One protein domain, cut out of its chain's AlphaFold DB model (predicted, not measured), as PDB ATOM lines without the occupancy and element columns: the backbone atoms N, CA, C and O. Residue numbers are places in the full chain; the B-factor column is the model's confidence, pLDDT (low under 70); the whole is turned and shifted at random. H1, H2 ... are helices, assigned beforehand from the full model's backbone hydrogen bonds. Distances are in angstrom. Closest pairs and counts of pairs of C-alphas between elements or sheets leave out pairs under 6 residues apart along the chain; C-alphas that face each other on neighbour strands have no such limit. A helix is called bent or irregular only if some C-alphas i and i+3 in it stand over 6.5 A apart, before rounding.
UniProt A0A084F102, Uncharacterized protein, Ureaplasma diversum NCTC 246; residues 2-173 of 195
ATOM      1  N   ARG A   2       5.461 140.726 -14.722       43.69
ATOM      2  CA  ARG A   2       4.297 139.996 -15.291       43.69
ATOM      3  C   ARG A   2       4.412 139.659 -16.791       43.69
ATOM      4  O   ARG A   2       3.865 138.652 -17.217       43.69
ATOM      5  N   ASN A   3       5.166 140.442 -17.570       45.12
ATOM      6  CA  ASN A   3       5.274 140.253 -19.026       45.12
ATOM      7  C   ASN A   3       6.177 139.090 -19.470       45.12
ATOM      8  O   ASN A   3       5.936 138.522 -20.529       45.12
ATOM      9  N   ILE A   4       7.170 138.693 -18.666       47.53
ATOM     10  CA  ILE A   4       8.080 137.584 -19.017       47.53
ATOM     11  C   ILE A   4       7.318 136.249 -18.982       47.53
ATOM     12  O   ILE A   4       7.314 135.522 -19.971       47.53
ATOM     13  N   ARG A   5       6.526 136.013 -17.924       45.88
ATOM     14  CA  ARG A   5       5.670 134.818 -17.793       45.88
ATOM     15  C   ARG A   5       4.633 134.679 -18.909       45.88
ATOM     16  O   ARG A   5       4.347 133.568 -19.333       45.88
ATOM     17  N   ALA A   6       4.062 135.784 -19.395       44.50
ATOM     18  CA  ALA A   6       3.077 135.750 -20.480       44.50
ATOM     19  C   ALA A   6       3.709 135.421 -21.846       44.50
ATOM     20  O   ALA A   6       3.060 134.795 -22.687       44.50
ATOM     21  N   ASN A   7       4.965 135.821 -22.065       45.31
ATOM     22  CA  ASN A   7       5.688 135.552 -23.306       45.31
ATOM     23  C   ASN A   7       6.305 134.140 -23.314       45.31
ATOM     24  O   ASN A   7       6.210 133.440 -24.319       45.31
ATOM     25  N   GLU A   8       6.821 133.666 -22.174       47.69
ATOM     26  CA  GLU A   8       7.246 132.268 -21.986       47.69
ATOM     27  C   GLU A   8       6.087 131.291 -22.201       47.69
ATOM     28  O   GLU A   8       6.239 130.315 -22.936       47.69
ATOM     29  N   ASN A   9       4.897 131.595 -21.663       52.06
ATOM     30  CA  ASN A   9       3.706 130.774 -21.894       52.06
ATOM     31  C   ASN A   9       3.351 130.693 -23.385       52.06
ATOM     32  O   ASN A   9       3.018 129.622 -23.871       52.06
ATOM     33  N   LYS A  10       3.458 131.789 -24.146       51.50
ATOM     34  CA  LYS A  10       3.165 131.778 -25.591       51.50
ATOM     35  C   LYS A  10       4.187 130.976 -26.401       51.50
ATOM     36  O   LYS A  10       3.795 130.315 -27.360       51.50
ATOM     37  N   THR A  11       5.463 131.003 -26.021       52.44
ATOM     38  CA  THR A  11       6.532 130.243 -26.694       52.44
ATOM     39  C   THR A  11       6.442 128.746 -26.388       52.44
ATOM     40  O   THR A  11       6.499 127.935 -27.310       52.44
ATOM     41  N   VAL A  12       6.197 128.378 -25.126       51.31
ATOM     42  CA  VAL A  12       5.956 126.986 -24.698       51.31
ATOM     43  C   VAL A  12       4.677 126.435 -25.334       51.31
ATOM     44  O   VAL A  12       4.681 125.331 -25.874       51.31
ATOM     45  N   VAL A  13       3.606 127.232 -25.379       50.78
ATOM     46  CA  VAL A  13       2.353 126.864 -26.059       50.78
ATOM     47  C   VAL A  13       2.557 126.704 -27.568       50.78
ATOM     48  O   VAL A  13       1.978 125.787 -28.139       50.78
ATOM     49  N   LYS A  14       3.406 127.507 -28.230       52.25
ATOM     50  CA  LYS A  14       3.743 127.326 -29.658       52.25
ATOM     51  C   LYS A  14       4.551 126.052 -29.930       52.25
ATOM     52  O   LYS A  14       4.277 125.384 -30.921       52.25
ATOM     53  N   LEU A  15       5.503 125.707 -29.060       53.09
ATOM     54  CA  LEU A  15       6.315 124.481 -29.153       53.09
ATOM     55  C   LEU A  15       5.502 123.202 -28.881       53.09
ATOM     56  O   LEU A  15       5.826 122.138 -29.403       53.09
ATOM     57  N   LEU A  16       4.435 123.314 -28.087       55.31
ATOM     58  CA  LEU A  16       3.545 122.215 -27.700       55.31
ATOM     59  C   LEU A  16       2.215 122.200 -28.471       55.31
ATOM     60  O   LEU A  16       1.350 121.367 -28.180       55.31
ATOM     61  N   ASN A  17       2.031 123.083 -29.464       58.78
ATOM     62  CA  ASN A  17       0.821 123.136 -30.292       58.78
ATOM     63  C   ASN A  17       0.814 122.015 -31.344       58.78
ATOM     64  O   ASN A  17       0.745 122.234 -32.553       58.78
ATOM     65  N   ILE A  18       0.930 120.782 -30.863       59.81
ATOM     66  CA  ILE A  18       0.787 119.575 -31.653       59.81
ATOM     67  C   ILE A  18      -0.703 119.376 -31.916       59.81
ATOM     68  O   ILE A  18      -1.483 119.090 -31.009       59.81
ATOM     69  N   ASN A  19      -1.103 119.517 -33.178       65.88
ATOM     70  CA  ASN A  19      -2.452 119.169 -33.616       65.88
ATOM     71  C   ASN A  19      -2.719 117.654 -33.471       65.88
ATOM     72  O   ASN A  19      -1.817 116.851 -33.229       65.88
ATOM     73  N   ASP A  20      -3.952 117.214 -33.712       64.81
ATOM     74  CA  ASP A  20      -4.292 115.788 -33.603       64.81
ATOM     75  C   ASP A  20      -3.509 114.880 -34.578       64.81
ATOM     76  O   ASP A  20      -3.415 113.675 -34.347       64.81
ATOM     77  N   LYS A  21      -2.910 115.419 -35.656       66.44
ATOM     78  CA  LYS A  21      -1.993 114.650 -36.519       66.44
ATOM     79  C   LYS A  21      -0.656 114.385 -35.828       66.44
ATOM     80  O   LYS A  21      -0.155 113.269 -35.920       66.44
ATOM     81  N   GLY A  22      -0.089 115.350 -35.113       68.06
ATOM     82  CA  GLY A  22       1.195 115.148 -34.443       68.06
ATOM     83  C   GLY A  22       1.106 114.217 -33.225       68.06
ATOM     84  O   GLY A  22       2.033 113.449 -32.985       68.06
ATOM     85  N   MET A  23      -0.048 114.148 -32.550       68.50
ATOM     86  CA  MET A  23      -0.308 113.112 -31.535       68.50
ATOM     87  C   MET A  23      -0.333 111.694 -32.132       68.50
ATOM     88  O   MET A  23       0.118 110.743 -31.494       68.50
ATOM     89  N   LYS A  24      -0.802 111.536 -33.378       68.75
ATOM     90  CA  LYS A  24      -0.738 110.248 -34.093       68.75
ATOM     91  C   LYS A  24       0.696 109.875 -34.442       68.75
ATOM     92  O   LYS A  24       1.079 108.729 -34.240       68.75
ATOM     93  N   ILE A  25       1.481 110.838 -34.926       73.19
ATOM     94  CA  ILE A  25       2.903 110.628 -35.227       73.19
ATOM     95  C   ILE A  25       3.646 110.208 -33.956       73.19
ATOM     96  O   ILE A  25       4.396 109.240 -33.994       73.19
ATOM     97  N   LEU A  26       3.376 110.855 -32.819       76.06
ATOM     98  CA  LEU A  26       3.969 110.491 -31.533       76.06
ATOM     99  C   LEU A  26       3.660 109.038 -31.139       76.06
ATOM    100  O   LEU A  26       4.568 108.297 -30.770       76.06
ATOM    101  N   ASN A  27       2.408 108.595 -31.281       71.88
ATOM    102  CA  ASN A  27       2.042 107.202 -31.011       71.88
ATOM    103  C   ASN A  27       2.712 106.218 -31.990       71.88
ATOM    104  O   ASN A  27       3.131 105.142 -31.570       71.88
ATOM    105  N   ILE A  28       2.839 106.572 -33.277       76.50
ATOM    106  CA  ILE A  28       3.552 105.756 -34.278       76.50
ATOM    107  C   ILE A  28       5.039 105.650 -33.927       76.50
ATOM    108  O   ILE A  28       5.600 104.561 -33.997       76.50
ATOM    109  N   LEU A  29       5.666 106.748 -33.502       78.94
ATOM    110  CA  LEU A  29       7.062 106.754 -33.068       78.94
ATOM    111  C   LEU A  29       7.270 105.846 -31.853       78.94
ATOM    112  O   LEU A  29       8.202 105.047 -31.859       78.94
ATOM    113  N   ILE A  30       6.382 105.892 -30.855       76.00
ATOM    114  CA  ILE A  30       6.440 104.979 -29.699       76.00
ATOM    115  C   ILE A  30       6.412 103.510 -30.160       76.00
ATOM    116  O   ILE A  30       7.193 102.701 -29.663       76.00
ATOM    117  N   VAL A  31       5.581 103.167 -31.152       73.94
ATOM    118  CA  VAL A  31       5.537 101.806 -31.726       73.94
ATOM    119  C   VAL A  31       6.815 101.473 -32.499       73.94
ATOM    120  O   VAL A  31       7.359 100.386 -32.332       73.94
ATOM    121  N   ALA A  32       7.329 102.394 -33.313       76.12
ATOM    122  CA  ALA A  32       8.563 102.185 -34.068       76.12
ATOM    123  C   ALA A  32       9.761 101.927 -33.136       76.12
ATOM    124  O   ALA A  32      10.551 101.013 -33.370       76.12
ATOM    125  N   PHE A  33       9.859 102.663 -32.028       79.62
ATOM    126  CA  PHE A  33      10.888 102.413 -31.019       79.62
ATOM    127  C   PHE A  33      10.637 101.121 -30.231       79.62
ATOM    128  O   PHE A  33      11.592 100.419 -29.907       79.62
ATOM    129  N   ALA A  34       9.383 100.719 -30.002       73.44
ATOM    130  CA  ALA A  34       9.088  99.382 -29.483       73.44
ATOM    131  C   ALA A  34       9.593  98.261 -30.417       73.44
ATOM    132  O   ALA A  34      10.123  97.259 -29.935       73.44
ATOM    133  N   PHE A  35       9.516  98.452 -31.740       77.25
ATOM    134  CA  PHE A  35      10.121  97.535 -32.719       77.25
ATOM    135  C   PHE A  35      11.649  97.551 -32.644       77.25
ATOM    136  O   PHE A  35      12.275  96.495 -32.703       77.25
ATOM    137  N   GLY A  36      12.250  98.726 -32.439       79.31
ATOM    138  CA  GLY A  36      13.686  98.857 -32.187       79.31
ATOM    139  C   GLY A  36      14.153  98.038 -30.978       79.31
ATOM    140  O   GLY A  36      15.155  97.331 -31.071       79.31
ATOM    141  N   LEU A  37      13.394  98.045 -29.873       76.88
ATOM    142  CA  LEU A  37      13.692  97.214 -28.694       76.88
ATOM    143  C   LEU A  37      13.709  95.723 -29.030       76.88
ATOM    144  O   LEU A  37      14.601  95.002 -28.584       76.88
ATOM    145  N   PHE A  38      12.722  95.269 -29.803       75.19
ATOM    146  CA  PHE A  38      12.611  93.874 -30.219       75.19
ATOM    147  C   PHE A  38      13.776  93.457 -31.125       75.19
ATOM    148  O   PHE A  38      14.375  92.406 -30.909       75.19
ATOM    149  N   ALA A  39      14.166  94.308 -32.079       77.88
ATOM    150  CA  ALA A  39      15.314  94.052 -32.945       77.88
ATOM    151  C   ALA A  39      16.627  93.954 -32.149       77.88
ATOM    152  O   ALA A  39      17.395  93.016 -32.356       77.88
ATOM    153  N   CYS A  40      16.868  94.860 -31.193       78.69
ATOM    154  CA  CYS A  40      18.045  94.789 -30.320       78.69
ATOM    155  C   CYS A  40      18.054  93.519 -29.456       78.69
ATOM    156  O   CYS A  40      19.107  92.907 -29.283       78.69
ATOM    157  N   ALA A  41      16.892  93.103 -28.943       73.88
ATOM    158  CA  ALA A  41      16.750  91.874 -28.164       73.88
ATOM    159  C   ALA A  41      17.054  90.620 -28.997       73.88
ATOM    160  O   ALA A  41      17.772  89.733 -28.536       73.88
ATOM    161  N   ILE A  42      16.553  90.576 -30.234       74.50
ATOM    162  CA  ILE A  42      16.857  89.527 -31.208       74.50
ATOM    163  C   ILE A  42      18.356  89.515 -31.501       74.50
ATOM    164  O   ILE A  42      19.006  88.514 -31.232       74.50
ATOM    165  N   ILE A  43      18.942  90.621 -31.964       74.88
ATOM    166  CA  ILE A  43      20.364  90.670 -32.347       74.88
ATOM    167  C   ILE A  43      21.264  90.241 -31.184       74.88
ATOM    168  O   ILE A  43      22.144  89.401 -31.367       74.88
ATOM    169  N   GLY A  44      20.996  90.742 -29.974       67.06
ATOM    170  CA  GLY A  44      21.739  90.335 -28.785       67.06
ATOM    171  C   GLY A  44      21.617  88.842 -28.472       67.06
ATOM    172  O   GLY A  44      22.524  88.261 -27.893       67.06
ATOM    173  N   SER A  45      20.539  88.196 -28.898       68.25
ATOM    174  CA  SER A  45      20.300  86.769 -28.684       68.25
ATOM    175  C   SER A  45      20.979  85.850 -29.709       68.25
ATOM    176  O   SER A  45      21.199  84.673 -29.409       68.25
ATOM    177  N   PHE A  46      21.315  86.363 -30.898       69.19
ATOM    178  CA  PHE A  46      21.873  85.584 -32.015       69.19
ATOM    179  C   PHE A  46      23.401  85.656 -32.143       69.19
ATOM    180  O   PHE A  46      23.973  84.807 -32.821       69.19
ATOM    181  N   ASP A  47      24.062  86.625 -31.504       70.94
ATOM    182  CA  ASP A  47      25.522  86.761 -31.543       70.94
ATOM    183  C   ASP A  47      26.098  87.007 -30.145       70.94
ATOM    184  O   ASP A  47      25.911  88.077 -29.566       70.94
ATOM    185  N   ALA A  48      26.856  86.022 -29.653       68.56
ATOM    186  CA  ALA A  48      27.571  86.024 -28.379       68.56
ATOM    187  C   ALA A  48      28.424  87.276 -28.124       68.56
ATOM    188  O   ALA A  48      28.474  87.769 -26.994       68.56
ATOM    189  N   LYS A  49      29.091  87.808 -29.157       74.38
ATOM    190  CA  LYS A  49      29.952  88.997 -29.024       74.38
ATOM    191  C   LYS A  49      29.120  90.277 -28.996       74.38
ATOM    192  O   LYS A  49      29.476  91.237 -28.313       74.38
ATOM    193  N   ALA A  50      27.977  90.281 -29.675       73.56
ATOM    194  CA  ALA A  50      27.056  91.411 -29.681       73.56
ATOM    195  C   ALA A  50      26.099  91.424 -28.474       73.56
ATOM    196  O   ALA A  50      25.585  92.493 -28.143       73.56
ATOM    197  N   THR A  51      25.878  90.292 -27.789       75.00
ATOM    198  CA  THR A  51      24.885  90.128 -26.706       75.00
ATOM    199  C   THR A  51      24.961  91.234 -25.655       75.00
ATOM    200  O   THR A  51      23.964  91.909 -25.399       75.00
ATOM    201  N   LYS A  52      26.149  91.499 -25.094       77.56
ATOM    202  CA  LYS A  52      26.335  92.530 -24.055       77.56
ATOM    203  C   LYS A  52      26.015  93.939 -24.552       77.56
ATOM    204  O   LYS A  52      25.366  94.705 -23.841       77.56
ATOM    205  N   TYR A  53      26.442  94.282 -25.763       77.12
ATOM    206  CA  TYR A  53      26.285  95.629 -26.314       77.12
ATOM    207  C   TYR A  53      24.864  95.886 -26.817       77.12
ATOM    208  O   TYR A  53      24.291  96.938 -26.534       77.12
ATOM    209  N   ALA A  54      24.262  94.916 -27.505       78.25
ATOM    210  CA  ALA A  54      22.897  95.020 -28.002       78.25
ATOM    211  C   ALA A  54      21.886  95.113 -26.848       78.25
ATOM    212  O   ALA A  54      20.967  95.929 -26.908       78.25
ATOM    213  N   ILE A  55      22.083  94.342 -25.773       77.25
ATOM    214  CA  ILE A  55      21.185  94.341 -24.611       77.25
ATOM    215  C   ILE A  55      21.471  95.510 -23.681       77.25
ATOM    216  O   ILE A  55      20.543  96.197 -23.274       77.25
ATOM    217  N   GLY A  56      22.734  95.773 -23.350       78.38
ATOM    218  CA  GLY A  56      23.075  96.887 -22.472       78.38
ATOM    219  C   GLY A  56      22.798  98.228 -23.146       78.38
ATOM    220  O   GLY A  56      21.932  98.986 -22.717       78.38
ATOM    221  N   ILE A  57      23.510  98.514 -24.235       80.25
ATOM    222  CA  ILE A  57      23.491  99.830 -24.881       80.25
ATOM    223  C   ILE A  57      22.284  99.964 -25.813       80.25
ATOM    224  O   ILE A  57      21.553 100.944 -25.719       80.25
ATOM    225  N   GLY A  58      22.047  98.978 -26.682       80.62
ATOM    226  CA  GLY A  58      20.974  99.036 -27.682       80.62
ATOM    227  C   GLY A  58      19.584  99.129 -27.052       80.62
ATOM    228  O   GLY A  58      18.880 100.123 -27.236       80.62
ATOM    229  N   VAL A  59      19.204  98.132 -26.245       79.94
ATOM    230  CA  VAL A  59      17.908  98.139 -25.544       79.94
ATOM    231  C   VAL A  59      17.821  99.342 -24.598       79.94
ATOM    232  O   VAL A  59      16.778  99.991 -24.564       79.94
ATOM    233  N   GLY A  60      18.904  99.693 -23.896       82.50
ATOM    234  CA  GLY A  60      18.947 100.839 -22.983       82.50
ATOM    235  C   GLY A  60      18.637 102.174 -23.665       82.50
ATOM    236  O   GLY A  60      17.717 102.876 -23.245       82.50
ATOM    237  N   LEU A  61      19.336 102.509 -24.756       85.94
ATOM    238  CA  LEU A  61      19.104 103.749 -25.511       85.94
ATOM    239  C   LEU A  61      17.650 103.865 -25.964       85.94
ATOM    240  O   LEU A  61      17.016 104.908 -25.793       85.94
ATOM    241  N   VAL A  62      17.094 102.776 -26.487       83.56
ATOM    242  CA  VAL A  62      15.713 102.776 -26.956       83.56
ATOM    243  C   VAL A  62      14.722 102.895 -25.783       83.56
ATOM    244  O   VAL A  62      13.723 103.600 -25.921       83.56
ATOM    245  N   GLN A  63      15.000 102.309 -24.607       82.44
ATOM    246  CA  GLN A  63      14.178 102.517 -23.400       82.44
ATOM    247  C   GLN A  63      14.117 103.996 -22.999       82.44
ATOM    248  O   GLN A  63      13.035 104.486 -22.666       82.44
ATOM    249  N   PHE A  64      15.247 104.708 -23.047       86.88
ATOM    250  CA  PHE A  64      15.299 106.132 -22.709       86.88
ATOM    251  C   PHE A  64      14.585 107.008 -23.740       86.88
ATOM    252  O   PHE A  64      13.895 107.954 -23.359       86.88
ATOM    253  N   ILE A  65      14.679 106.673 -25.030       85.56
ATOM    254  CA  ILE A  65      13.914 107.370 -26.071       85.56
ATOM    255  C   ILE A  65      12.409 107.181 -25.839       85.56
ATOM    256  O   ILE A  65      11.661 108.158 -25.844       85.56
ATOM    257  N   VAL A  66      11.960 105.950 -25.568       84.19
ATOM    258  CA  VAL A  66      10.548 105.668 -25.258       84.19
ATOM    259  C   VAL A  66      10.096 106.438 -24.015       84.19
ATOM    260  O   VAL A  66       9.026 107.043 -24.049       84.19
ATOM    261  N   LEU A  67      10.909 106.488 -22.956       88.44
ATOM    262  CA  LEU A  67      10.610 107.290 -21.766       88.44
ATOM    263  C   LEU A  67      10.427 108.773 -22.116       88.44
ATOM    264  O   LEU A  67       9.446 109.386 -21.697       88.44
ATOM    265  N   GLY A  68      11.336 109.335 -22.919       85.56
ATOM    266  CA  GLY A  68      11.242 110.717 -23.386       85.56
ATOM    267  C   GLY A  68       9.941 110.986 -24.143       85.56
ATOM    268  O   GLY A  68       9.257 111.971 -23.865       85.56
ATOM    269  N   LEU A  69       9.542 110.076 -25.037       84.88
ATOM    270  CA  LEU A  69       8.281 110.178 -25.782       84.88
ATOM    271  C   LEU A  69       7.048 110.045 -24.873       84.88
ATOM    272  O   LEU A  69       6.068 110.763 -25.074       84.88
ATOM    273  N   LEU A  70       7.089 109.173 -23.862       84.56
ATOM    274  CA  LEU A  70       6.014 109.023 -22.877       84.56
ATOM    275  C   LEU A  70       5.846 110.288 -22.027       84.56
ATOM    276  O   LEU A  70       4.725 110.782 -21.893       84.56
ATOM    277  N   ILE A  71       6.942 110.851 -21.511       86.94
ATOM    278  CA  ILE A  71       6.931 112.118 -20.762       86.94
ATOM    279  C   ILE A  71       6.406 113.246 -21.652       86.94
ATOM    280  O   ILE A  71       5.517 113.997 -21.249       86.94
ATOM    281  N   TYR A  72       6.904 113.337 -22.885       82.00
ATOM    282  CA  TYR A  72       6.448 114.339 -23.841       82.00
ATOM    283  C   TYR A  72       4.939 114.243 -24.098       82.00
ATOM    284  O   TYR A  72       4.232 115.251 -24.084       82.00
ATOM    285  N   ARG A  73       4.412 113.022 -24.239       82.12
ATOM    286  CA  ARG A  73       2.974 112.769 -24.395       82.12
ATOM    287  C   ARG A  73       2.167 113.246 -23.183       82.12
ATOM    288  O   ARG A  73       1.121 113.865 -23.374       82.12
ATOM    289  N   VAL A  74       2.638 112.987 -21.959       84.38
ATOM    290  CA  VAL A  74       2.000 113.467 -20.714       84.38
ATOM    291  C   VAL A  74       1.911 114.991 -20.723       84.38
ATOM    292  O   VAL A  74       0.837 115.545 -20.487       84.38
ATOM    293  N   ILE A  75       3.022 115.662 -21.044       81.81
ATOM    294  CA  ILE A  75       3.107 117.125 -21.112       81.81
ATOM    295  C   ILE A  75       2.081 117.659 -22.114       81.81
ATOM    296  O   ILE A  75       1.272 118.516 -21.761       81.81
ATOM    297  N   VAL A  76       2.044 117.120 -23.335       75.94
ATOM    298  CA  VAL A  76       1.094 117.565 -24.368       75.94
ATOM    299  C   VAL A  76      -0.358 117.381 -23.912       75.94
ATOM    300  O   VAL A  76      -1.156 118.311 -24.030       75.94
ATOM    301  N   VAL A  77      -0.711 116.222 -23.348       78.81
ATOM    302  CA  VAL A  77      -2.077 115.965 -22.849       78.81
ATOM    303  C   VAL A  77      -2.449 116.917 -21.711       78.81
ATOM    304  O   VAL A  77      -3.578 117.415 -21.681       78.81
ATOM    305  N   HIS A  78      -1.504 117.207 -20.815       81.12
ATOM    306  CA  HIS A  78      -1.694 118.137 -19.708       81.12
ATOM    307  C   HIS A  78      -1.917 119.573 -20.183       81.12
ATOM    308  O   HIS A  78      -2.926 120.175 -19.822       81.12
ATOM    309  N   TYR A  79      -1.054 120.097 -21.052       75.19
ATOM    310  CA  TYR A  79      -1.188 121.465 -21.565       75.19
ATOM    311  C   TYR A  79      -2.414 121.660 -22.463       75.19
ATOM    312  O   TYR A  79      -3.006 122.737 -22.464       75.19
ATOM    313  N   GLN A  80      -2.829 120.631 -23.205       72.69
ATOM    314  CA  GLN A  80      -4.050 120.680 -24.015       72.69
ATOM    315  C   GLN A  80      -5.324 120.394 -23.204       72.69
ATOM    316  O   GLN A  80      -6.416 120.400 -23.770       72.69
ATOM    317  N   ASN A  81      -5.195 120.133 -21.899       72.62
ATOM    318  CA  ASN A  81      -6.289 119.813 -20.985       72.62
ATOM    319  C   ASN A  81      -7.177 118.645 -21.474       72.62
ATOM    320  O   ASN A  81      -8.389 118.619 -21.264       72.62
ATOM    321  N   LYS A  82      -6.564 117.657 -22.145       73.25
ATOM    322  CA  LYS A  82      -7.242 116.506 -22.780       73.25
ATOM    323  C   LYS A  82      -7.405 115.298 -21.842       73.25
ATOM    324  O   LYS A  82      -7.675 114.185 -22.297       73.25
ATOM    325  N   TRP A  83      -7.232 115.488 -20.533       79.06
ATOM    326  CA  TRP A  83      -7.346 114.410 -19.552       79.06
ATOM    327  C   TRP A  83      -8.776 113.869 -19.485       79.06
ATOM    328  O   TRP A  83      -9.693 114.509 -18.983       79.06
ATOM    329  N   SER A  84      -8.958 112.642 -19.965       81.06
ATOM    330  CA  SER A  84     -10.175 111.855 -19.760       81.06
ATOM    331  C   SER A  84      -9.863 110.643 -18.884       81.06
ATOM    332  O   SER A  84      -8.725 110.180 -18.861       81.06
ATOM    333  N   LYS A  85     -10.867 110.064 -18.207       76.75
ATOM    334  CA  LYS A  85     -10.675 108.840 -17.398       76.75
ATOM    335  C   LYS A  85      -9.973 107.721 -18.184       76.75
ATOM    336  O   LYS A  85      -9.099 107.051 -17.653       76.75
ATOM    337  N   LYS A  86     -10.321 107.553 -19.466       76.56
ATOM    338  CA  LYS A  86      -9.707 106.555 -20.361       76.56
ATOM    339  C   LYS A  86      -8.249 106.876 -20.678       76.56
ATOM    340  O   LYS A  86      -7.424 105.974 -20.721       76.56
ATOM    341  N   GLU A  87      -7.944 108.152 -20.888       77.88
ATOM    342  CA  GLU A  87      -6.588 108.615 -21.179       77.88
ATOM    343  C   GLU A  87      -5.669 108.425 -19.968       77.88
ATOM    344  O   GLU A  87      -4.580 107.885 -20.119       77.88
ATOM    345  N   ILE A  88      -6.141 108.761 -18.762       80.50
ATOM    346  CA  ILE A  88      -5.406 108.550 -17.502       80.50
ATOM    347  C   ILE A  88      -5.048 107.070 -17.324       80.50
ATOM    348  O   ILE A  88      -3.887 106.742 -17.086       80.50
ATOM    349  N   ILE A  89      -6.031 106.178 -17.487       80.38
ATOM    350  CA  ILE A  89      -5.819 104.728 -17.378       80.38
ATOM    351  C   ILE A  89      -4.766 104.267 -18.389       80.38
ATOM    352  O   ILE A  89      -3.860 103.515 -18.031       80.38
ATOM    353  N   TRP A  90      -4.835 104.746 -19.634       77.50
ATOM    354  CA  TRP A  90      -3.866 104.335 -20.645       77.50
ATOM    355  C   TRP A  90      -2.458 104.837 -20.400       77.50
ATOM    356  O   TRP A  90      -1.512 104.075 -20.591       77.50
ATOM    357  N   GLN A  91      -2.307 106.085 -19.963       81.31
ATOM    358  CA  GLN A  91      -0.995 106.594 -19.578       81.31
ATOM    359  C   GLN A  91      -0.409 105.764 -18.438       81.31
ATOM    360  O   GLN A  91       0.756 105.380 -18.512       81.31
ATOM    361  N   GLY A  92      -1.232 105.413 -17.444       83.75
ATOM    362  CA  GLY A  92      -0.836 104.534 -16.348       83.75
ATOM    363  C   GLY A  92      -0.364 103.160 -16.827       83.75
ATOM    364  O   GLY A  92       0.696 102.703 -16.409       83.75
ATOM    365  N   ILE A  93      -1.090 102.524 -17.750       83.00
ATOM    366  CA  ILE A  93      -0.688 101.216 -18.291       83.00
ATOM    367  C   ILE A  93       0.599 101.325 -19.120       83.00
ATOM    368  O   ILE A  93       1.482 100.486 -18.964       83.00
ATOM    369  N   LEU A  94       0.752 102.352 -19.963       78.75
ATOM    370  CA  LEU A  94       1.972 102.548 -20.757       78.75
ATOM    371  C   LEU A  94       3.203 102.781 -19.870       78.75
ATOM    372  O   LEU A  94       4.240 102.156 -20.094       78.75
ATOM    373  N   PHE A  95       3.081 103.626 -18.841       84.00
ATOM    374  CA  PHE A  95       4.154 103.844 -17.869       84.00
ATOM    375  C   PHE A  95       4.445 102.594 -17.040       84.00
ATOM    376  O   PHE A  95       5.611 102.276 -16.827       84.00
ATOM    377  N   GLY A  96       3.415 101.859 -16.616       85.62
ATOM    378  CA  GLY A  96       3.577 100.597 -15.897       85.62
ATOM    379  C   GLY A  96       4.325  99.556 -16.731       85.62
ATOM    380  O   GLY A  96       5.323  99.002 -16.275       85.62
ATOM    381  N   LEU A  97       3.903  99.341 -17.981       81.88
ATOM    382  CA  LEU A  97       4.567  98.428 -18.916       81.88
ATOM    383  C   LEU A  97       6.015  98.842 -19.199       81.88
ATOM    384  O   LEU A  97       6.901  97.984 -19.252       81.88
ATOM    385  N   TRP A  98       6.274 100.143 -19.353       84.38
ATOM    386  CA  TRP A  98       7.634 100.656 -19.496       84.38
ATOM    387  C   TRP A  98       8.471 100.395 -18.236       84.38
ATOM    388  O   TRP A  98       9.564  99.845 -18.349       84.38
ATOM    389  N   PHE A  99       7.950 100.699 -17.043       87.00
ATOM    390  CA  PHE A  99       8.669 100.575 -15.771       87.00
ATOM    391  C   PHE A  99       9.028  99.125 -15.432       87.00
ATOM    392  O   PHE A  99      10.194  98.820 -15.176       87.00
ATOM    393  N   PHE A 100       8.062  98.204 -15.517       83.56
ATOM    394  CA  PHE A 100       8.345  96.767 -15.412       83.56
ATOM    395  C   PHE A 100       9.383  96.344 -16.452       83.56
ATOM    396  O   PHE A 100      10.330  95.611 -16.169       83.56
ATOM    397  N   GLY A 101       9.244  96.886 -17.656       79.56
ATOM    398  CA  GLY A 101      10.183  96.682 -18.728       79.56
ATOM    399  C   GLY A 101      11.610  97.150 -18.454       79.56
ATOM    400  O   GLY A 101      12.544  96.528 -18.965       79.56
ATOM    401  N   PHE A 102      11.765  98.236 -17.713       84.81
ATOM    402  CA  PHE A 102      13.043  98.816 -17.341       84.81
ATOM    403  C   PHE A 102      13.744  97.960 -16.281       84.81
ATOM    404  O   PHE A 102      14.915  97.626 -16.451       84.81
ATOM    405  N   ILE A 103      13.014  97.507 -15.255       86.50
ATOM    406  CA  ILE A 103      13.543  96.598 -14.221       86.50
ATOM    407  C   ILE A 103      14.103  95.319 -14.852       86.50
ATOM    408  O   ILE A 103      15.232  94.918 -14.563       86.50
ATOM    409  N   TRP A 104      13.347  94.704 -15.762       82.25
ATOM    410  CA  TRP A 104      13.787  93.484 -16.441       82.25
ATOM    411  C   TRP A 104      15.000  93.699 -17.345       82.25
ATOM    412  O   TRP A 104      15.872  92.834 -17.423       82.25
ATOM    413  N   TRP A 105      15.082  94.852 -18.011       85.31
ATOM    414  CA  TRP A 105      16.258  95.211 -18.798       85.31
ATOM    415  C   TRP A 105      17.511  95.355 -17.921       85.31
ATOM    416  O   TRP A 105      18.567  94.839 -18.294       85.31
ATOM    417  N   MET A 106      17.401  95.987 -16.746       85.88
ATOM    418  CA  MET A 106      18.522  96.075 -15.800       85.88
ATOM    419  C   MET A 106      18.996  94.682 -15.377       85.88
ATOM    420  O   MET A 106      20.196  94.401 -15.403       85.88
ATOM    421  N   TRP A 107      18.056  93.793 -15.047       85.25
ATOM    422  CA  TRP A 107      18.384  92.427 -14.642       85.25
ATOM    423  C   TRP A 107      19.096  91.645 -15.754       85.25
ATOM    424  O   TRP A 107      20.147  91.050 -15.518       85.25
ATOM    425  N   ALA A 108      18.586  91.710 -16.982       83.06
ATOM    426  CA  ALA A 108      19.207  91.051 -18.126       83.06
ATOM    427  C   ALA A 108      20.574  91.635 -18.496       83.06
ATOM    428  O   ALA A 108      21.486  90.890 -18.859       83.06
ATOM    429  N   THR A 109      20.758  92.946 -18.357       86.12
ATOM    430  CA  THR A 109      22.061  93.592 -18.565       86.12
ATOM    431  C   THR A 109      23.083  93.102 -17.540       86.12
ATOM    432  O   THR A 109      24.218  92.788 -17.905       86.12
ATOM    433  N   ALA A 110      22.682  92.973 -16.271       86.19
ATOM    434  CA  ALA A 110      23.536  92.435 -15.218       86.19
ATOM    435  C   ALA A 110      23.894  90.961 -15.470       86.19
ATOM    436  O   ALA A 110      25.077  90.615 -15.474       86.19
ATOM    437  N   ALA A 111      22.899  90.117 -15.766       85.50
ATOM    438  CA  ALA A 111      23.102  88.698 -16.061       85.50
ATOM    439  C   ALA A 111      24.020  88.489 -17.276       85.50
ATOM    440  O   ALA A 111      24.957  87.692 -17.228       85.50
ATOM    441  N   THR A 112      23.808  89.264 -18.343       83.44
ATOM    442  CA  THR A 112      24.664  89.248 -19.537       83.44
ATOM    443  C   THR A 112      26.084  89.674 -19.209       83.44
ATOM    444  O   THR A 112      27.027  89.030 -19.652       83.44
ATOM    445  N   THR A 113      26.256  90.731 -18.419       85.50
ATOM    446  CA  THR A 113      27.587  91.241 -18.071       85.50
ATOM    447  C   THR A 113      28.402  90.219 -17.283       85.50
ATOM    448  O   THR A 113      29.583  90.064 -17.573       85.50
ATOM    449  N   GLN A 114      27.781  89.500 -16.343       86.06
ATOM    450  CA  GLN A 114      28.453  88.463 -15.551       86.06
ATOM    451  C   GLN A 114      28.816  87.225 -16.385       86.06
ATOM    452  O   GLN A 114      29.879  86.645 -16.194       86.06
ATOM    453  N   ALA A 115      27.951  86.827 -17.320       85.06
ATOM    454  CA  ALA A 115      28.149  85.629 -18.138       85.06
ATOM    455  C   ALA A 115      28.981  85.866 -19.415       85.06
ATOM    456  O   ALA A 115      29.386  84.905 -20.069       85.06
ATOM    457  N   TYR A 116      29.229  87.126 -19.788       84.50
ATOM    458  CA  TYR A 116      29.772  87.498 -21.098       84.50
ATOM    459  C   TYR A 116      31.111  86.823 -21.419       84.50
ATOM    460  O   TYR A 116      31.246  86.203 -22.470       84.50
ATOM    461  N   GLU A 117      32.089  86.905 -20.516       85.94
ATOM    462  CA  GLU A 117      33.437  86.372 -20.769       85.94
ATOM    463  C   GLU A 117      33.426  84.855 -20.978       85.94
ATOM    464  O   GLU A 117      34.059  84.345 -21.902       85.94
ATOM    465  N   GLN A 118      32.635  84.137 -20.180       87.25
ATOM    466  CA  GLN A 118      32.489  82.686 -20.289       87.25
ATOM    467  C   GLN A 118      31.831  82.273 -21.612       87.25
ATOM    468  O   GLN A 118      32.190  81.248 -22.189       87.25
ATOM    469  N   ILE A 119      30.902  83.081 -22.127       86.62
ATOM    470  CA  ILE A 119      30.220  82.825 -23.403       86.62
ATOM    471  C   ILE A 119      31.127  83.103 -24.586       86.62
ATOM    472  O   ILE A 119      31.141  82.320 -25.534       86.62
ATOM    473  N   VAL A 120      31.888  84.196 -24.537       87.25
ATOM    474  CA  VAL A 120      32.867  84.511 -25.581       87.25
ATOM    475  C   VAL A 120      33.919  83.409 -25.646       87.25
ATOM    476  O   VAL A 120      34.183  82.896 -26.732       87.25
ATOM    477  N   LEU A 121      34.425  82.959 -24.494       89.00
ATOM    478  CA  LEU A 121      35.361  81.840 -24.429       89.00
ATOM    479  C   LEU A 121      34.746  80.548 -24.987       89.00
ATOM    480  O   LEU A 121      35.370  79.872 -25.805       89.00
ATOM    481  N   PHE A 122      33.514  80.212 -24.594       88.31
ATOM    482  CA  PHE A 122      32.800  79.048 -25.124       88.31
ATOM    483  C   PHE A 122      32.630  79.127 -26.648       88.31
ATOM    484  O   PHE A 122      32.869  78.145 -27.353       88.31
ATOM    485  N   TYR A 123      32.252  80.291 -27.173       87.88
ATOM    486  CA  TYR A 123      32.121  80.518 -28.607       87.88
ATOM    487  C   TYR A 123      33.458  80.356 -29.334       87.88
ATOM    488  O   TYR A 123      33.527  79.604 -30.306       87.88
ATOM    489  N   ASP A 124      34.518  81.011 -28.857       89.88
ATOM    490  CA  ASP A 124      35.831  80.992 -29.506       89.88
ATOM    491  C   ASP A 124      36.438  79.574 -29.496       89.88
ATOM    492  O   ASP A 124      36.964  79.125 -30.517       89.88
ATOM    493  N   LEU A 125      36.270  78.808 -28.409       90.38
ATOM    494  CA  LEU A 125      36.700  77.402 -28.333       90.38
ATOM    495  C   LEU A 125      35.976  76.498 -29.342       90.38
ATOM    496  O   LEU A 125      36.593  75.609 -29.933       90.38
ATOM    497  N   ASN A 126      34.674  76.701 -29.550       88.25
ATOM    498  CA  ASN A 126      33.909  75.927 -30.530       88.25
ATOM    499  C   ASN A 126      34.198  76.375 -31.968       88.25
ATOM    500  O   ASN A 126      34.281  75.535 -32.865       88.25
ATOM    501  N   LYS A 127      34.433  77.671 -32.188       88.12
ATOM    502  CA  LYS A 127      34.808  78.213 -33.498       88.12
ATOM    503  C   LYS A 127      36.195  77.765 -33.946       88.12
ATOM    504  O   LYS A 127      36.393  77.489 -35.126       88.12
ATOM    505  N   ALA A 128      37.131  77.625 -33.007       90.44
ATOM    506  CA  ALA A 128      38.449  77.058 -33.277       90.44
ATOM    507  C   ALA A 128      38.366  75.600 -33.768       90.44
ATOM    508  O   ALA A 128      39.180  75.177 -34.585       90.44
ATOM    509  N   LYS A 129      37.368  74.836 -33.301       92.31
ATOM    510  CA  LYS A 129      37.120  73.448 -33.732       92.31
ATOM    511  C   LYS A 129      36.322  73.362 -35.034       92.31
ATOM    512  O   LYS A 129      36.520  72.434 -35.809       92.31
ATOM    513  N   ASN A 130      35.408  74.302 -35.264       90.50
ATOM    514  CA  ASN A 130      34.576  74.370 -36.459       90.50
ATOM    515  C   ASN A 130      34.456  75.832 -36.935       90.50
ATOM    516  O   ASN A 130      33.685  76.598 -36.352       90.50
ATOM    517  N   PRO A 131      35.150  76.227 -38.021       86.56
ATOM    518  CA  PRO A 131      35.127  77.602 -38.529       86.56
ATOM    519  C   PRO A 131      33.726  78.124 -38.885       86.56
ATOM    520  O   PRO A 131      33.463  79.322 -38.770       86.56
ATOM    521  N   ASN A 132      32.805  77.229 -39.257       86.81
ATOM    522  CA  ASN A 132      31.421  77.565 -39.601       86.81
ATOM    523  C   ASN A 132      30.487  77.602 -38.382       86.81
ATOM    524  O   ASN A 132      29.279  77.775 -38.538       86.81
ATOM    525  N   TYR A 133      31.017  77.438 -37.168       82.31
ATOM    526  CA  TYR A 133      30.215  77.468 -35.954       82.31
ATOM    527  C   TYR A 133      29.543  78.836 -35.767       82.31
ATOM    528  O   TYR A 133      30.195  79.892 -35.784       82.31
ATOM    529  N   SER A 134      28.228  78.798 -35.569       80.25
ATOM    530  CA  SER A 134      27.391  79.912 -35.143       80.25
ATOM    531  C   SER A 134      26.739  79.547 -33.811       80.25
ATOM    532  O   SER A 134      26.361  78.398 -33.584       80.25
ATOM    533  N   LEU A 135      26.643  80.521 -32.904       80.81
ATOM    534  CA  LEU A 135      26.098  80.310 -31.567       80.81
ATOM    535  C   LEU A 135      24.929  81.251 -31.324       80.81
ATOM    536  O   LEU A 135      25.111  82.456 -31.188       80.81
ATOM    537  N   ILE A 136      23.748  80.662 -31.187       82.00
ATOM    538  CA  ILE A 136      22.570  81.354 -30.676       82.00
ATOM    539  C   ILE A 136      22.615  81.243 -29.156       82.00
ATOM    540  O   ILE A 136      22.490  80.149 -28.611       82.00
ATOM    541  N   VAL A 137      22.787  82.358 -28.451       80.31
ATOM    542  CA  VAL A 137      22.989  82.342 -26.992       80.31
ATOM    543  C   VAL A 137      21.746  81.845 -26.251       80.31
ATOM    544  O   VAL A 137      21.865  81.194 -25.224       80.31
ATOM    545  N   MET A 138      20.544  82.089 -26.776       78.88
ATOM    546  CA  MET A 138      19.297  81.661 -26.123       78.88
ATOM    547  C   MET A 138      19.058  80.148 -26.114       78.88
ATOM    548  O   MET A 138      18.292  79.669 -25.280       78.88
ATOM    549  N   THR A 139      19.627  79.410 -27.069       80.94
ATOM    550  CA  THR A 139      19.285  77.994 -27.306       80.94
ATOM    551  C   THR A 139      20.499  77.086 -27.467       80.94
ATOM    552  O   THR A 139      20.374  75.878 -27.299       80.94
ATOM    553  N   GLY A 140      21.666  77.642 -27.796       79.44
ATOM    554  CA  GLY A 140      22.881  76.897 -28.121       79.44
ATOM    555  C   GLY A 140      23.912  76.818 -26.995       79.44
ATOM    556  O   GLY A 140      24.900  76.103 -27.146       79.44
ATOM    557  N   VAL A 141      23.713  77.529 -25.879       84.12
ATOM    558  CA  VAL A 141      24.578  77.416 -24.691       84.12
ATOM    559  C   VAL A 141      24.004  76.404 -23.691       84.12
ATOM    560  O   VAL A 141      22.781  76.277 -23.588       84.12
ATOM    561  N   PRO A 142      24.845  75.707 -22.905       86.00
ATOM    562  CA  PRO A 142      24.364  74.796 -21.871       86.00
ATOM    563  C   PRO A 142      23.528  75.542 -20.824       86.00
ATOM    564  O   PRO A 142      24.035  76.422 -20.122       86.00
ATOM    565  N   PHE A 143      22.249  75.181 -20.702       84.06
ATOM    566  CA  PHE A 143      21.311  75.881 -19.821       84.06
ATOM    567  C   PHE A 143      21.755  75.861 -18.356       84.06
ATOM    568  O   PHE A 143      21.682  76.888 -17.695       84.06
ATOM    569  N   GLU A 144      22.288  74.742 -17.864       84.31
ATOM    570  CA  GLU A 144      22.750  74.625 -16.472       84.31
ATOM    571  C   GLU A 144      23.869  75.615 -16.123       84.31
ATOM    572  O   GLU A 144      23.930  76.112 -15.002       84.31
ATOM    573  N   LEU A 145      24.720  75.963 -17.095       80.81
ATOM    574  CA  LEU A 145      25.809  76.923 -16.897       80.81
ATOM    575  C   LEU A 145      25.337  78.378 -17.041       80.81
ATOM    576  O   LEU A 145      25.833  79.265 -16.353       80.81
ATOM    577  N   PHE A 146      24.374  78.629 -17.933       84.12
ATOM    578  CA  PHE A 146      23.977  79.980 -18.350       84.12
ATOM    579  C   PHE A 146      22.513  80.319 -18.054       84.12
ATOM    580  O   PHE A 146      21.959  81.253 -18.636       84.12
ATOM    581  N   LYS A 147      21.875  79.600 -17.124       84.44
ATOM    582  CA  LYS A 147      20.440  79.696 -16.809       84.44
ATOM    583  C   LYS A 147      19.956  81.131 -16.619       84.44
ATOM    584  O   LYS A 147      18.966  81.533 -17.224       84.44
ATOM    585  N   SER A 148      20.669  81.906 -15.798       82.31
ATOM    586  CA  SER A 148      20.332  83.306 -15.502       82.31
ATOM    587  C   SER A 148      20.320  84.162 -16.769       82.31
ATOM    588  O   SER A 148      19.366  84.898 -17.019       82.31
ATOM    589  N   LEU A 149      21.334  83.997 -17.626       81.88
ATOM    590  CA  LEU A 149      21.391  84.702 -18.895       81.88
ATOM    591  C   LEU A 149      20.251  84.273 -19.815       81.88
ATOM    592  O   LEU A 149      19.481  85.130 -20.237       81.88
ATOM    593  N   VAL A 150      20.123  82.975 -20.097       82.56
ATOM    594  CA  VAL A 150      19.129  82.447 -21.044       82.56
ATOM    595  C   VAL A 150      17.719  82.895 -20.659       82.56
ATOM    596  O   VAL A 150      16.986  83.408 -21.506       82.56
ATOM    597  N   LEU A 151      17.359  82.787 -19.378       84.88
ATOM    598  CA  LEU A 151      16.069  83.263 -18.880       84.88
ATOM    599  C   LEU A 151      15.910  84.768 -19.097       84.88
ATOM    600  O   LEU A 151      14.883  85.208 -19.609       84.88
ATOM    601  N   SER A 152      16.927  85.559 -18.754       81.62
ATOM    602  CA  SER A 152      16.870  87.012 -18.901       81.62
ATOM    603  C   SER A 152      16.711  87.463 -20.363       81.62
ATOM    604  O   SER A 152      15.938  88.388 -20.632       81.62
ATOM    605  N   LEU A 153      17.338  86.761 -21.318       80.12
ATOM    606  CA  LEU A 153      17.171  86.994 -22.756       80.12
ATOM    607  C   LEU A 153      15.737  86.705 -23.203       80.12
ATOM    608  O   LEU A 153      15.101  87.553 -23.834       80.12
ATOM    609  N   TRP A 154      15.202  85.535 -22.836       81.62
ATOM    610  CA  TRP A 154      13.821  85.157 -23.150       81.62
ATOM    611  C   TRP A 154      12.816  86.147 -22.577       81.62
ATOM    612  O   TRP A 154      11.879  86.546 -23.272       81.62
ATOM    613  N   PHE A 155      13.040  86.617 -21.352       82.88
ATOM    614  CA  PHE A 155      12.186  87.631 -20.750       82.88
ATOM    615  C   PHE A 155      12.195  88.950 -21.523       82.88
ATOM    616  O   PHE A 155      11.122  89.523 -21.722       82.88
ATOM    617  N   ILE A 156      13.352  89.431 -21.998       78.50
ATOM    618  CA  ILE A 156      13.392  90.635 -22.845       78.50
ATOM    619  C   ILE A 156      12.576  90.411 -24.123       78.50
ATOM    620  O   ILE A 156      11.770  91.276 -24.482       78.50
ATOM    621  N   VAL A 157      12.763  89.282 -24.812       78.94
ATOM    622  CA  VAL A 157      12.058  88.981 -26.070       78.94
ATOM    623  C   VAL A 157      10.542  88.936 -25.855       78.94
ATOM    624  O   VAL A 157       9.800  89.636 -26.547       78.94
ATOM    625  N   ILE A 158      10.069  88.200 -24.847       80.50
ATOM    626  CA  ILE A 158       8.636  88.101 -24.525       80.50
ATOM    627  C   ILE A 158       8.068  89.480 -24.168       80.50
ATOM    628  O   ILE A 158       7.036  89.889 -24.700       80.50
ATOM    629  N   LYS A 159       8.755  90.245 -23.313       77.81
ATOM    630  CA  LYS A 159       8.297  91.575 -22.890       77.81
ATOM    631  C   LYS A 159       8.249  92.567 -24.051       77.81
ATOM    632  O   LYS A 159       7.289  93.326 -24.167       77.81
ATOM    633  N   THR A 160       9.265  92.592 -24.910       74.75
ATOM    634  CA  THR A 160       9.268  93.478 -26.087       74.75
ATOM    635  C   THR A 160       8.142  93.123 -27.057       74.75
ATOM    636  O   THR A 160       7.465  94.032 -27.537       74.75
ATOM    637  N   ALA A 161       7.842  91.832 -27.237       73.69
ATOM    638  CA  ALA A 161       6.676  91.381 -27.993       73.69
ATOM    639  C   ALA A 161       5.342  91.808 -27.347       73.69
ATOM    640  O   ALA A 161       4.456  92.308 -28.039       73.69
ATOM    641  N   MET A 162       5.199  91.693 -26.021       75.94
ATOM    642  CA  MET A 162       3.999  92.153 -25.305       75.94
ATOM    643  C   MET A 162       3.792  93.665 -25.427       75.94
ATOM    644  O   MET A 162       2.667  94.122 -25.626       75.94
ATOM    645  N   LEU A 163       4.869  94.448 -25.327       73.31
ATOM    646  CA  LEU A 163       4.814  95.903 -25.457       73.31
ATOM    647  C   LEU A 163       4.419  96.311 -26.883       73.31
ATOM    648  O   LEU A 163       3.540  97.153 -27.055       73.31
ATOM    649  N   LEU A 164       4.984  95.646 -27.896       71.75
ATOM    650  CA  LEU A 164       4.576  95.791 -29.295       71.75
ATOM    651  C   LEU A 164       3.098  95.464 -29.506       71.75
ATOM    652  O   LEU A 164       2.385  96.239 -30.150       71.75
ATOM    653  N   PHE A 165       2.627  94.352 -28.941       73.38
ATOM    654  CA  PHE A 165       1.229  93.947 -29.030       73.38
ATOM    655  C   PHE A 165       0.312  94.985 -28.375       73.38
ATOM    656  O   PHE A 165      -0.625  95.456 -29.013       73.38
ATOM    657  N   ALA A 166       0.617  95.420 -27.149       70.06
ATOM    658  CA  ALA A 166      -0.174  96.414 -26.425       70.06
ATOM    659  C   ALA A 166      -0.226  97.766 -27.157       70.06
ATOM    660  O   ALA A 166      -1.303  98.350 -27.312       70.06
ATOM    661  N   SER A 167       0.915  98.252 -27.658       66.50
ATOM    662  CA  SER A 167       0.985  99.506 -28.416       66.50
ATOM    663  C   SER A 167       0.252  99.421 -29.761       66.50
ATOM    664  O   SER A 167      -0.453 100.358 -30.141       66.50
ATOM    665  N   THR A 168       0.357  98.292 -30.463       67.75
ATOM    666  CA  THR A 168      -0.364  98.058 -31.726       67.75
ATOM    667  C   THR A 168      -1.872  97.945 -31.499       67.75
ATOM    668  O   THR A 168      -2.655  98.588 -32.200       67.75
ATOM    669  N   PHE A 169      -2.290  97.201 -30.473       66.62
ATOM    670  CA  PHE A 169      -3.696  97.003 -30.123       66.62
ATOM    671  C   PHE A 169      -4.372  98.316 -29.707       66.62
ATOM    672  O   PHE A 169      -5.487  98.608 -30.144       66.62
ATOM    673  N   TYR A 170      -3.674  99.159 -28.935       66.50
ATOM    674  CA  TYR A 170      -4.142 100.503 -28.599       66.50
ATOM    675  C   TYR A 170      -4.396 101.350 -29.854       66.50
ATOM    676  O   TYR A 170      -5.477 101.929 -30.009       66.50
ATOM    677  N   ASN A 171      -3.444 101.372 -30.790       63.62
ATOM    678  CA  ASN A 171      -3.593 102.129 -32.031       63.62
ATOM    679  C   ASN A 171      -4.744 101.610 -32.901       63.62
ATOM    680  O   ASN A 171      -5.436 102.418 -33.517       63.62
ATOM    681  N   MET A 172      -4.998 100.300 -32.925       58.38
ATOM    682  CA  MET A 172      -6.087  99.704 -33.707       58.38
ATOM    683  C   MET A 172      -7.469  99.984 -33.092       58.38
ATOM    684  O   MET A 172      -8.388 100.428 -33.783       58.38
ATOM    685  N   MET A 173      -7.610  99.811 -31.774       55.09
ATOM    686  CA  MET A 173      -8.889  99.973 -31.072       55.09
ATOM    687  C   MET A 173      -9.328 101.435 -30.958       55.09
ATOM    688  O   MET A 173     -10.524 101.722 -31.038       55.09
TER     689      MET A 173
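This is residues 2 to 173 of the 195 residues of an uncharacterized protein of Ureaplasma diversum NCTC 246 (UniProt A0A084F102). Four long helices, H2, H3, H4a and H6, stand side by side as an up-and-down bundle, each running against the one before it. At one end of the bundle residues 2 to 11 of H1 stick out as a free arm; at the other end the long helix H4 bends and its second arm, H4b, turns away, with the short H5 packed on H2 and H6. The printed part has 172 residues with six named helices in the order H1 to H6 and no named strand; the class is all helix. The whole is loose, with a radius of gyration of the C-alphas of 20.7 A, and its outline is a rod spanning 74 by 36 by 24 A.

H1 takes residues 2 to 15, beginning at C-alpha 2 at (4.297, 139.996, -15.291). H2, residues 20 to 46, is 40.0 A long, and H3, residues 51 to 79, is 41.1 A. H4, residues 85 to 129, was assigned as one helix by its hydrogen bonds but is bent: C-alphas 114 and 117 are 7.5 A apart. Its arms are H4a, residues 85 to 114, 44.2 A, and H4b, residues 117 to 129, 18.7 A. H5 is residues 137 to 140. H6, residues 143 to 173, is 40.2 A long and irregular, with C-alphas 145 and 148 8.5 A apart; it has a kink of 44 degrees near residue 150 and ends at C-alpha 173 at (-8.889, 99.973, -31.072).

H2 and H3 form a helical hairpin, touching at a shallow tilt of 14 degrees, opposite ways; their closest C-alphas, Gly 44 and Thr 51, are 3.8 A apart. H3 and H4a form another, at 18 degrees, closest at the C-alphas of Gly 56 and Thr 109, 5.2 A. H6 touches H4a at a shallow tilt of 20 degrees, opposite ways, closest at the C-alphas of Ala 108 and Ser 152, 4.7 A. H6 also touches H2, at a shallow tilt of 19 degrees, opposite ways, closest at the C-alphas of Phe 38 and Thr 160, 5.3 A. H3 and H6 are near each other, while H2 and H4a are apart. H5 touches residues 45 to 46 of H2, and residues 150 to 154 of H6; the closest C-alphas are Ser 45 and Val 137, 5.4 A, and Met 138 and Val 150, 5.1 A. H4b touches no helix and stands at a steep tilt of 62 degrees to H4a. H1 and H3 are close but not clearly touching, with the C-alphas of Val 13 and Tyr 79 7.9 A apart. In H4a every O i to N i+4 pair is within hydrogen-bond range; the counts are 9 of 10 in H1, 22 of 23 in H2, 24 of 25 in H3, 8 of 9 in H4b and 25 of 27 in H6, and H5 is too short for such a pair.

The C-alphas farthest apart, Arg 2 and Lys 129, are 76.5 A from each other. The printed part has no cut and no long link. Mean pLDDT of the printed part is 76.6; residues 2 to 24, 44 to 46, 48 and 167 to 173 are under 70.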